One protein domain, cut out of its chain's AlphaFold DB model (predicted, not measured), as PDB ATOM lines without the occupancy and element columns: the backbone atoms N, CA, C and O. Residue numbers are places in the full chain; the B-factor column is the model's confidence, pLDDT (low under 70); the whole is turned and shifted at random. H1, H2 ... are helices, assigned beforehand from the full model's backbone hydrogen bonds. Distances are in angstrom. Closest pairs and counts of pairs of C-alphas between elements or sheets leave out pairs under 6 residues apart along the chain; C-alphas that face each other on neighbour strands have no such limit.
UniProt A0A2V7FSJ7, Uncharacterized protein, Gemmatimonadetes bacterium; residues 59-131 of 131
ATOM      1  N   PHE A  59      83.828-111.901  76.645       93.00
ATOM      2  CA  PHE A  59      83.409-112.463  75.370       93.00
ATOM      3  C   PHE A  59      82.884-113.879  75.607       93.00
ATOM      4  O   PHE A  59      83.391-114.589  76.476       93.00
ATOM      5  N   SER A  60      81.862-114.291  74.858       89.06
ATOM      6  CA  SER A  60      81.284-115.627  74.979       89.06
ATOM      7  C   SER A  60      80.876-116.182  73.622       89.06
ATOM      8  O   SER A  60      79.782-115.912  73.139       89.06
ATOM      9  N   ASP A  61      81.714-117.047  73.054       79.50
ATOM     10  CA  ASP A  61      81.321-117.871  71.901       79.50
ATOM     11  C   ASP A  61      80.420-119.056  72.308       79.50
ATOM     12  O   ASP A  61      79.862-119.790  71.491       79.50
ATOM     13  N   SER A  62      80.201-119.228  73.617       77.44
ATOM     14  CA  SER A  62      79.292-120.251  74.128       77.44
ATOM     15  C   SER A  62      77.840-120.035  73.681       77.44
ATOM     16  O   SER A  62      77.048-120.970  73.752       77.44
ATOM     17  N   VAL A  63      77.478-118.828  73.227       81.31
ATOM     18  CA  VAL A  63      76.141-118.525  72.699       81.31
ATOM     19  C   VAL A  63      75.922-119.216  71.354       81.31
ATOM     20  O   VAL A  63      74.966-119.978  71.254       81.31
ATOM     21  N   ASN A  64      76.822-119.038  70.379       84.38
ATOM     22  CA  ASN A  64      76.717-119.679  69.061       84.38
ATOM     23  C   ASN A  64      76.669-121.200  69.202       84.38
ATOM     24  O   ASN A  64      75.696-121.829  68.813       84.38
ATOM     25  N   THR A  65      77.644-121.774  69.910       84.50
ATOM     26  CA  THR A  65      77.700-123.226  70.156       84.50
ATOM     27  C   THR A  65      76.467-123.768  70.889       84.50
ATOM     28  O   THR A  65      76.023-124.882  70.616       84.50
ATOM     29  N   THR A  66      75.872-122.996  71.809       83.69
ATOM     30  CA  THR A  66      74.619-123.395  72.472       83.69
ATOM     31  C   THR A  66      73.446-123.370  71.497       83.69
ATOM     32  O   THR A  66      72.637-124.295  71.523       83.69
ATOM     33  N   LEU A  67      73.344-122.351  70.643       86.12
ATOM     34  CA  LEU A  67      72.285-122.263  69.638       86.12
ATOM     35  C   LEU A  67      72.433-123.353  68.569       86.12
ATOM     36  O   LEU A  67      71.451-124.027  68.274       86.12
ATOM     37  N   ASP A  68      73.649-123.617  68.090       85.25
ATOM     38  CA  ASP A  68      73.936-124.694  67.133       85.25
ATOM     39  C   ASP A  68      73.551-126.065  67.702       85.25
ATOM     40  O   ASP A  68      72.988-126.910  67.005       85.25
ATOM     41  N   SER A  69      73.775-126.281  69.005       87.00
ATOM     42  CA  SER A  69      73.394-127.536  69.666       87.00
ATOM     43  C   SER A  69      71.884-127.805  69.644       87.00
ATOM     44  O   SER A  69      71.473-128.967  69.695       87.00
ATOM     45  N   LEU A  70      71.046-126.764  69.520       89.12
ATOM     46  CA  LEU A  70      69.594-126.925  69.456       89.12
ATOM     47  C   LEU A  70      69.161-127.685  68.196       89.12
ATOM     48  O   LEU A  70      68.091-128.285  68.211       89.12
ATOM     49  N   ALA A  71      69.968-127.702  67.126       86.88
ATOM     50  CA  ALA A  71      69.638-128.421  65.893       86.88
ATOM     51  C   ALA A  71      69.514-129.941  66.114       86.88
ATOM     52  O   ALA A  71      68.789-130.618  65.390       86.88
ATOM     53  N   GLY A  72      70.187-130.478  67.140       88.88
ATOM     54  CA  GLY A  72      70.064-131.877  67.560       88.88
ATOM     55  C   GLY A  72      68.933-132.144  68.560       88.88
ATOM     56  O   GLY A  72      68.721-133.294  68.944       88.88
ATOM     57  N   VAL A  73      68.217-131.112  69.015       91.44
ATOM     58  CA  VAL A  73      67.162-131.234  70.029       91.44
ATOM     59  C   VAL A  73      65.790-131.266  69.341       91.44
ATOM     60  O   VAL A  73      65.458-130.343  68.592       91.44
ATOM     61  N   PRO A  74      64.948-132.282  69.612       93.44
ATOM     62  CA  PRO A  74      63.626-132.379  69.001       93.44
ATOM     63  C   PRO A  74      62.782-131.114  69.193       93.44
ATOM     64  O   PRO A  74      62.768-130.515  70.271       93.44
ATOM     65  N   ASN A  75      62.037-130.743  68.149       92.06
ATOM     66  CA  ASN A  75      61.084-129.624  68.115       92.06
ATOM     67  C   ASN A  75      61.686-128.216  68.280       92.06
ATOM     68  O   ASN A  75      60.934-127.240  68.307       92.06
ATOM     69  N   GLN A  76      63.012-128.068  68.386       94.44
ATOM     70  CA  GLN A  76      63.626-126.737  68.422       94.44
ATOM     71  C   GLN A  76      63.508-126.016  67.082       94.44
ATOM     72  O   GLN A  76      63.263-124.813  67.070       94.44
ATOM     73  N   PHE A  77      63.590-126.771  65.987       91.81
ATOM     74  CA  PHE A  77      63.419-126.291  64.622       91.81
ATOM     75  C   PHE A  77      62.302-127.088  63.954       91.81
ATOM     76  O   PHE A  77      62.300-128.320  63.998       91.81
ATOM     77  N   ALA A  78      61.351-126.384  63.350       89.44
ATOM     78  CA  ALA A  78      60.324-126.983  62.505       89.44
ATOM     79  C   ALA A  78      60.704-126.839  61.018       89.44
ATOM     80  O   ALA A  78      61.444-125.915  60.669       89.44
ATOM     81  N   PRO A  79      60.201-127.713  60.127       84.12
ATOM     82  CA  PRO A  79      60.347-127.522  58.686       84.12
ATOM     83  C   PRO A  79      59.793-126.160  58.241       84.12
ATOM     84  O   PRO A  79      58.729-125.751  58.695       84.12
ATOM     85  N   PHE A  80      60.492-125.478  57.334       77.81
ATOM     86  CA  PHE A  80      60.106-124.169  56.804       77.81
ATOM     87  C   PHE A  80      59.964-124.222  55.268       77.81
ATOM     88  O   PHE A  80      60.783-124.885  54.626       77.81
ATOM     89  N   PRO A  81      58.977-123.524  54.662       77.56
ATOM     90  CA  PRO A  81      57.949-122.698  55.303       77.56
ATOM     91  C   PRO A  81      56.782-123.506  55.891       77.56
ATOM     92  O   PRO A  81      56.193-124.347  55.221       77.56
ATOM     93  N   ASN A  82      56.404-123.208  57.140       82.44
ATOM     94  CA  ASN A  82      55.229-123.787  57.803       82.44
ATOM     95  C   ASN A  82      54.090-122.763  57.873       82.44
ATOM     96  O   ASN A  82      53.777-122.210  58.927       82.44
ATOM     97  N   THR A  83      53.480-122.487  56.723       79.69
ATOM     98  CA  THR A  83      52.395-121.498  56.593       79.69
ATOM     99  C   THR A  83      51.057-121.973  57.165       79.69
ATOM    100  O   THR A  83      50.137-121.172  57.309       79.69
ATOM    101  N   ALA A  84      50.939-123.259  57.508       83.88
ATOM    102  CA  ALA A  84      49.718-123.855  58.046       83.88
ATOM    103  C   ALA A  84      49.582-123.705  59.573       83.88
ATOM    104  O   ALA A  84      48.485-123.867  60.110       83.88
ATOM    105  N   ALA A  85      50.674-123.410  60.285       88.50
ATOM    106  CA  ALA A  85      50.667-123.267  61.734       88.50
ATOM    107  C   ALA A  85      50.532-121.796  62.154       88.50
ATOM    108  O   ALA A  85      51.311-120.931  61.757       88.50
ATOM    109  N   ALA A  86      49.557-121.514  63.022       90.69
ATOM    110  CA  ALA A  86      49.481-120.229  63.708       90.69
ATOM    111  C   ALA A  86      50.674-120.058  64.661       90.69
ATOM    112  O   ALA A  86      51.216-121.038  65.164       90.69
ATOM    113  N   CYS A  87      51.020-118.812  64.987       89.94
ATOM    114  CA  CYS A  87      52.086-118.460  65.934       89.94
ATOM    115  C   CYS A  87      52.023-119.245  67.263       89.94
ATOM    116  O   CYS A  87      53.039-119.735  67.746       89.94
ATOM    117  N   SER A  88      50.822-119.456  67.815       90.19
ATOM    118  CA  SER A  88      50.607-120.252  69.035       90.19
ATOM    119  C   SER A  88      51.001-121.731  68.906       90.19
ATOM    120  O   SER A  88      51.147-122.410  69.916       90.19
ATOM    121  N   GLY A  89      51.135-122.236  67.679       89.75
ATOM    122  CA  GLY A  89      51.590-123.584  67.353       89.75
ATOM    123  C   GLY A  89      53.084-123.679  67.036       89.75
ATOM    124  O   GLY A  89      53.511-124.723  66.555       89.75
ATOM    125  N   SER A  90      53.867-122.621  67.278       91.88
ATOM    126  CA  SER A  90      55.321-122.586  67.051       91.88
ATOM    127  C   SER A  90      55.716-122.998  65.622       91.88
ATOM    128  O   SER A  90      56.406-124.005  65.443       91.88
ATOM    129  N   PRO A  91      55.312-122.231  64.587       92.19
ATOM    130  CA  PRO A  91      55.520-122.602  63.183       92.19
ATOM    131  C   PRO A  91      56.995-122.833  62.822       92.19
ATOM    132  O   PRO A  91      57.275-123.582  61.893       92.19
ATOM    133  N   PHE A  92      57.920-122.246  63.587       92.50
ATOM    134  CA  PHE A  92      59.373-122.327  63.400       92.50
ATOM    135  C   PHE A  92      60.084-123.214  64.435       92.50
ATOM    136  O   PHE A  92      61.309-123.300  64.445       92.50
ATOM    137  N   GLY A  93      59.329-123.897  65.300       93.62
ATOM    138  CA  GLY A  93      59.859-124.628  66.448       93.62
ATOM    139  C   GLY A  93      59.989-123.762  67.703       93.62
ATOM    140  O   GLY A  93      59.550-122.614  67.747       93.62
ATOM    141  N   LEU A  94      60.541-124.348  68.765       94.44
ATOM    142  CA  LEU A  94      60.603-123.731  70.096       94.44
ATOM    143  C   LEU A  94      61.788-122.765  70.282       94.44
ATOM    144  O   LEU A  94      61.778-121.954  71.217       94.44
ATOM    145  N   ALA A  95      62.801-122.839  69.413       94.38
ATOM    146  CA  ALA A  95      64.005-122.023  69.535       94.38
ATOM    147  C   ALA A  95      63.769-120.558  69.133       94.38
ATOM    148  O   ALA A  95      64.381-119.658  69.718       94.38
ATOM    149  N   PHE A  96      62.855-120.314  68.192       93.00
ATOM    150  CA  PHE A  96      62.567-118.993  67.635       93.00
ATOM    151  C   PHE A  96      61.155-118.507  67.954       93.00
ATOM    152  O   PHE A  96      60.284-119.249  68.402       93.00
ATOM    153  N   SER A  97      60.958-117.209  67.758       92.94
ATOM    154  CA  SER A  97      59.669-116.543  67.815       92.94
ATOM    155  C   SER A  97      58.842-116.836  66.553       92.94
ATOM    156  O   SER A  97      59.255-117.574  65.659       92.94
ATOM    157  N   CYS A  98      57.659-116.233  66.460       91.44
ATOM    158  CA  CYS A  98      56.739-116.419  65.339       91.44
ATOM    159  C   CYS A  98      57.169-115.761  64.024       91.44
ATOM    160  O   CYS A  98      56.419-115.824  63.058       91.44
ATOM    161  N   ASP A  99      58.339-115.131  63.981       88.25
ATOM    162  CA  ASP A  99      58.974-114.671  62.745       88.25
ATOM    163  C   ASP A  99      60.076-115.611  62.237       88.25
ATOM    164  O   ASP A  99      60.582-115.403  61.139       88.25
ATOM    165  N   GLY A 100      60.454-116.633  63.014       88.25
ATOM    166  CA  GLY A 100      61.505-117.581  62.643       88.25
ATOM    167  C   GLY A 100      62.931-117.032  62.690       88.25
ATOM    168  O   GLY A 100      63.847-117.745  62.296       88.25
ATOM    169  N   ILE A 101      63.136-115.802  63.177       89.81
ATOM    170  CA  ILE A 101      64.448-115.135  63.217       89.81
ATOM    171  C   ILE A 101      64.842-114.782  64.649       89.81
ATOM    172  O   ILE A 101      65.959-115.061  65.085       89.81
ATOM    173  N   HIS A 102      63.935-114.173  65.415       93.38
ATOM    174  CA  HIS A 102      64.255-113.754  66.775       93.38
ATOM    175  C   HIS A 102      64.216-114.949  67.729       93.38
ATOM    176  O   HIS A 102      63.265-115.730  67.673       93.38
ATOM    177  N   PRO A 103      65.188-115.099  68.649       93.50
ATOM    178  CA  PRO A 103      65.126-116.143  69.663       93.50
ATOM    179  C   PRO A 103      63.837-116.040  70.485       93.50
ATOM    180  O   PRO A 103      63.426-114.944  70.878       93.50
ATOM    181  N   SER A 104      63.217-117.184  70.782       93.81
ATOM    182  CA  SER A 104      62.051-117.242  71.665       93.81
ATOM    183  C   SER A 104      62.405-116.749  73.075       93.81
ATOM    184  O   SER A 104      63.577-116.655  73.445       93.81
ATOM    185  N   GLN A 105      61.403-116.475  73.917       93.56
ATOM    186  CA  GLN A 105      61.650-116.086  75.313       93.56
ATOM    187  C   GLN A 105      62.515-117.120  76.061       93.56
ATOM    188  O   GLN A 105      63.395-116.752  76.845       93.56
ATOM    189  N   ALA A 106      62.285-118.412  75.810       91.44
ATOM    190  CA  ALA A 106      63.064-119.489  76.411       91.44
ATOM    191  C   ALA A 106      64.526-119.452  75.938       91.44
ATOM    192  O   ALA A 106      65.442-119.570  76.754       91.44
ATOM    193  N   THR A 107      64.754-119.209  74.648       92.69
ATOM    194  CA  THR A 107      66.101-119.097  74.080       92.69
ATOM    195  C   THR A 107      66.820-117.832  74.553       92.69
ATOM    196  O   THR A 107      67.976-117.912  74.959       92.69
ATOM    197  N   GLN A 108      66.137-116.684  74.633       94.31
ATOM    198  CA  GLN A 108      66.695-115.452  75.213       94.31
ATOM    199  C   GLN A 108      67.182-115.667  76.650       94.31
ATOM    200  O   GLN A 108      68.256-115.208  77.035       94.31
ATOM    201  N   ARG A 109      66.439-116.443  77.445       93.56
ATOM    202  CA  ARG A 109      66.846-116.819  78.804       93.56
ATOM    203  C   ARG A 109      68.110-117.681  78.821       93.56
ATOM    204  O   ARG A 109      68.923-117.554  79.734       93.56
ATOM    205  N   LEU A 110      68.302-118.567  77.843       90.56
ATOM    206  CA  LEU A 110      69.551-119.328  77.706       90.56
ATOM    207  C   LEU A 110      70.723-118.410  77.343       90.56
ATOM    208  O   LEU A 110      71.770-118.498  77.985       90.56
ATOM    209  N   ILE A 111      70.530-117.492  76.392       92.81
ATOM    210  CA  ILE A 111      71.534-116.491  76.006       92.81
ATOM    211  C   ILE A 111      71.937-115.653  77.228       92.81
ATOM    212  O   ILE A 111      73.120-115.559  77.553       92.81
ATOM    213  N   ALA A 112      70.961-115.132  77.976       94.31
ATOM    214  CA  ALA A 112      71.209-114.346  79.181       94.31
ATOM    215  C   ALA A 112      72.022-115.124  80.231       94.31
ATOM    216  O   ALA A 112      72.974-114.586  80.794       94.31
ATOM    217  N   ARG A 113      71.725-116.417  80.445       92.75
ATOM    218  CA  ARG A 113      72.514-117.280  81.345       92.75
ATOM    219  C   ARG A 113      73.974-117.414  80.903       92.75
ATOM    220  O   ARG A 113      74.868-117.376  81.749       92.75
ATOM    221  N   LYS A 114      74.234-117.547  79.599       92.44
ATOM    222  CA  LYS A 114      75.602-117.626  79.053       92.44
ATOM    223  C   LYS A 114      76.360-116.308  79.204       92.44
ATOM    224  O   LYS A 114      77.535-116.330  79.568       92.44
ATOM    225  N   LEU A 115      75.688-115.177  78.993       93.56
ATOM    226  CA  LEU A 115      76.279-113.849  79.172       93.56
ATOM    227  C   LEU A 115      76.606-113.563  80.640       93.56
ATOM    228  O   LEU A 115      77.734-113.179  80.936       93.56
ATOM    229  N   VAL A 116      75.671-113.815  81.565       95.25
ATOM    230  CA  VAL A 116      75.909-113.666  83.014       95.25
ATOM    231  C   VAL A 116      77.127-114.474  83.451       95.25
ATOM    232  O   VAL A 116      77.994-113.949  84.147       95.25
ATOM    233  N   ARG A 117      77.239-115.725  82.987       93.19
ATOM    234  CA  ARG A 117      78.407-116.565  83.263       93.19
ATOM    235  C   ARG A 117      79.704-115.917  82.770       93.19
ATOM    236  O   ARG A 117      80.633-115.783  83.556       93.19
ATOM    237  N   ALA A 118      79.755-115.488  81.510       94.00
ATOM    238  CA  ALA A 118      80.958-114.885  80.935       94.00
ATOM    239  C   ALA A 118      81.369-113.578  81.640       94.00
ATOM    240  O   ALA A 118      82.556-113.323  81.833       94.00
ATOM    241  N   ILE A 119      80.399-112.760  82.057       96.00
ATOM    242  CA  ILE A 119      80.639-111.507  82.788       96.00
ATOM    243  C   ILE A 119      81.164-111.794  84.202       96.00
ATOM    244  O   ILE A 119      82.154-111.191  84.623       96.00
ATOM    245  N   ASN A 120      80.547-112.735  84.924       96.56
ATOM    246  CA  ASN A 120      81.016-113.151  86.248       96.56
ATOM    247  C   ASN A 120      82.441-113.728  86.172       96.56
ATOM    248  O   ASN A 120      83.297-113.324  86.955       96.56
ATOM    249  N   GLU A 121      82.723-114.595  85.191       95.00
ATOM    250  CA  GLU A 121      84.054-115.186  84.972       95.00
ATOM    251  C   GLU A 121      85.114-114.135  84.611       95.00
ATOM    252  O   GLU A 121      86.223-114.173  85.140       95.00
ATOM    253  N   LYS A 122      84.794-113.174  83.735       96.38
ATOM    254  CA  LYS A 122      85.761-112.163  83.285       96.38
ATOM    255  C   LYS A 122      86.088-111.125  84.354       96.38
ATOM    256  O   LYS A 122      87.239-110.707  84.458       96.38
ATOM    257  N   TYR A 123      85.076-110.662  85.079       97.25
ATOM    258  CA  TYR A 123      85.201-109.490  85.950       97.25
ATOM    259  C   TYR A 123      85.152-109.827  87.443       97.25
ATOM    260  O   TYR A 123      85.191-108.913  88.261       97.25
ATOM    261  N   GLY A 124      85.031-111.106  87.817       97.00
ATOM    262  CA  GLY A 124      84.872-111.513  89.220       97.00
ATOM    263  C   GLY A 124      83.594-110.962  89.859       97.00
ATOM    264  O   GLY A 124      83.539-110.751  91.068       97.00
ATOM    265  N   SER A 125      82.585-110.669  89.036       97.25
ATOM    266  CA  SER A 125      81.312-110.122  89.498       97.25
ATOM    267  C   SER A 125      80.384-111.219  90.033       97.25
ATOM    268  O   SER A 125      80.634-112.413  89.861       97.25
ATOM    269  N   ALA A 126      79.317-110.805  90.719       97.25
ATOM    270  CA  ALA A 126      78.340-111.691  91.349       97.25
ATOM    271  C   ALA A 126      76.921-111.414  90.828       97.25
ATOM    272  O   ALA A 126      75.978-111.258  91.606       97.25
ATOM    273  N   ILE A 127      76.766-111.309  89.504       97.81
ATOM    274  CA  ILE A 127      75.445-111.145  88.893       97.81
ATOM    275  C   ILE A 127      74.614-112.402  89.198       97.81
ATOM    276  O   ILE A 127      75.091-113.512  88.921       97.81
ATOM    277  N   PRO A 128      73.395-112.259  89.756       97.38
ATOM    278  CA  PRO A 128      72.555-113.398  90.096       97.38
ATOM    279  C   PRO A 128      72.210-114.275  88.882       97.38
ATOM    280  O   PRO A 128      72.107-113.767  87.761       97.38
ATOM    281  N   PRO A 129      71.972-115.582  89.088       92.75
ATOM    282  CA  PRO A 129      71.492-116.463  88.031       92.75
ATOM    283  C   PRO A 129      70.171-115.975  87.426       92.75
ATOM    284  O   PRO A 129      69.274-115.528  88.141       92.75
ATOM    285  N   VAL A 130      70.032-116.117  86.106       94.31
ATOM    286  CA  VAL A 130      68.768-115.842  85.412       94.31
ATOM    287  C   VAL A 130      67.808-117.023  85.644       94.31
ATOM    288  O   VAL A 130      68.193-118.158  85.327       94.31
ATOM    289  N   PRO A 131      66.599-116.781  86.189       88.38
ATOM    290  CA  PRO A 131      65.592-117.816  86.436       88.38
ATOM    291  C   PRO A 131      65.023-118.383  85.134       88.38
ATOM    292  O   PRO A 131      65.026-117.664  84.115       88.38
TER     293      PRO A 131
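AT A GLANCE: This is residues 59 to 131 of the 131 residues of an uncharacterized protein of Gemmatimonadetes bacterium (UniProt A0A2V7FSJ7). A loose helical hairpin, H1 and the longer H2 side by side, makes one end of a rod; the long loop of residues 73 to 104 makes the other, and the last residues, 124 to 131, fold back along H2. The printed part has 73 residues with two named helices, H1 then H2, and no named strand; the class is all helix, with under half of the residues in named elements. It is loose, with a radius of gyration of the C-alphas of 14.6 A, and spans 49 by 20 by 17 A.

HOW THE PARTS SIT: H1, residues 62 to 72, touches H2, residues 105 to 123, which meets it with residues 111 to 115 alone. The closest C-alphas are those of Val 63 and Ile 111, 6.0 A apart. The two run opposite ways at a shallow tilt of 34 degrees, only just short of steep. In H2 every O i to N i+4 pair is within hydrogen-bond range; in H1, 4 of 7 are.

IN THESE COORDINATES: H1 begins at C-alpha 62, (79.292, -120.251, 74.128), and is 16.2 A long from first to last C-alpha. H2 is 26.7 A long and ends at C-alpha 123, (85.201, -109.490, 85.950).

THE WHOLE: The two C-alphas farthest apart, those of Ala 84 and Gly 124, are 48.6 A apart. The link from H1 to H2 is long, 32 residues. The printed part has no cut, and no printed residue is under 70 in pLDDT.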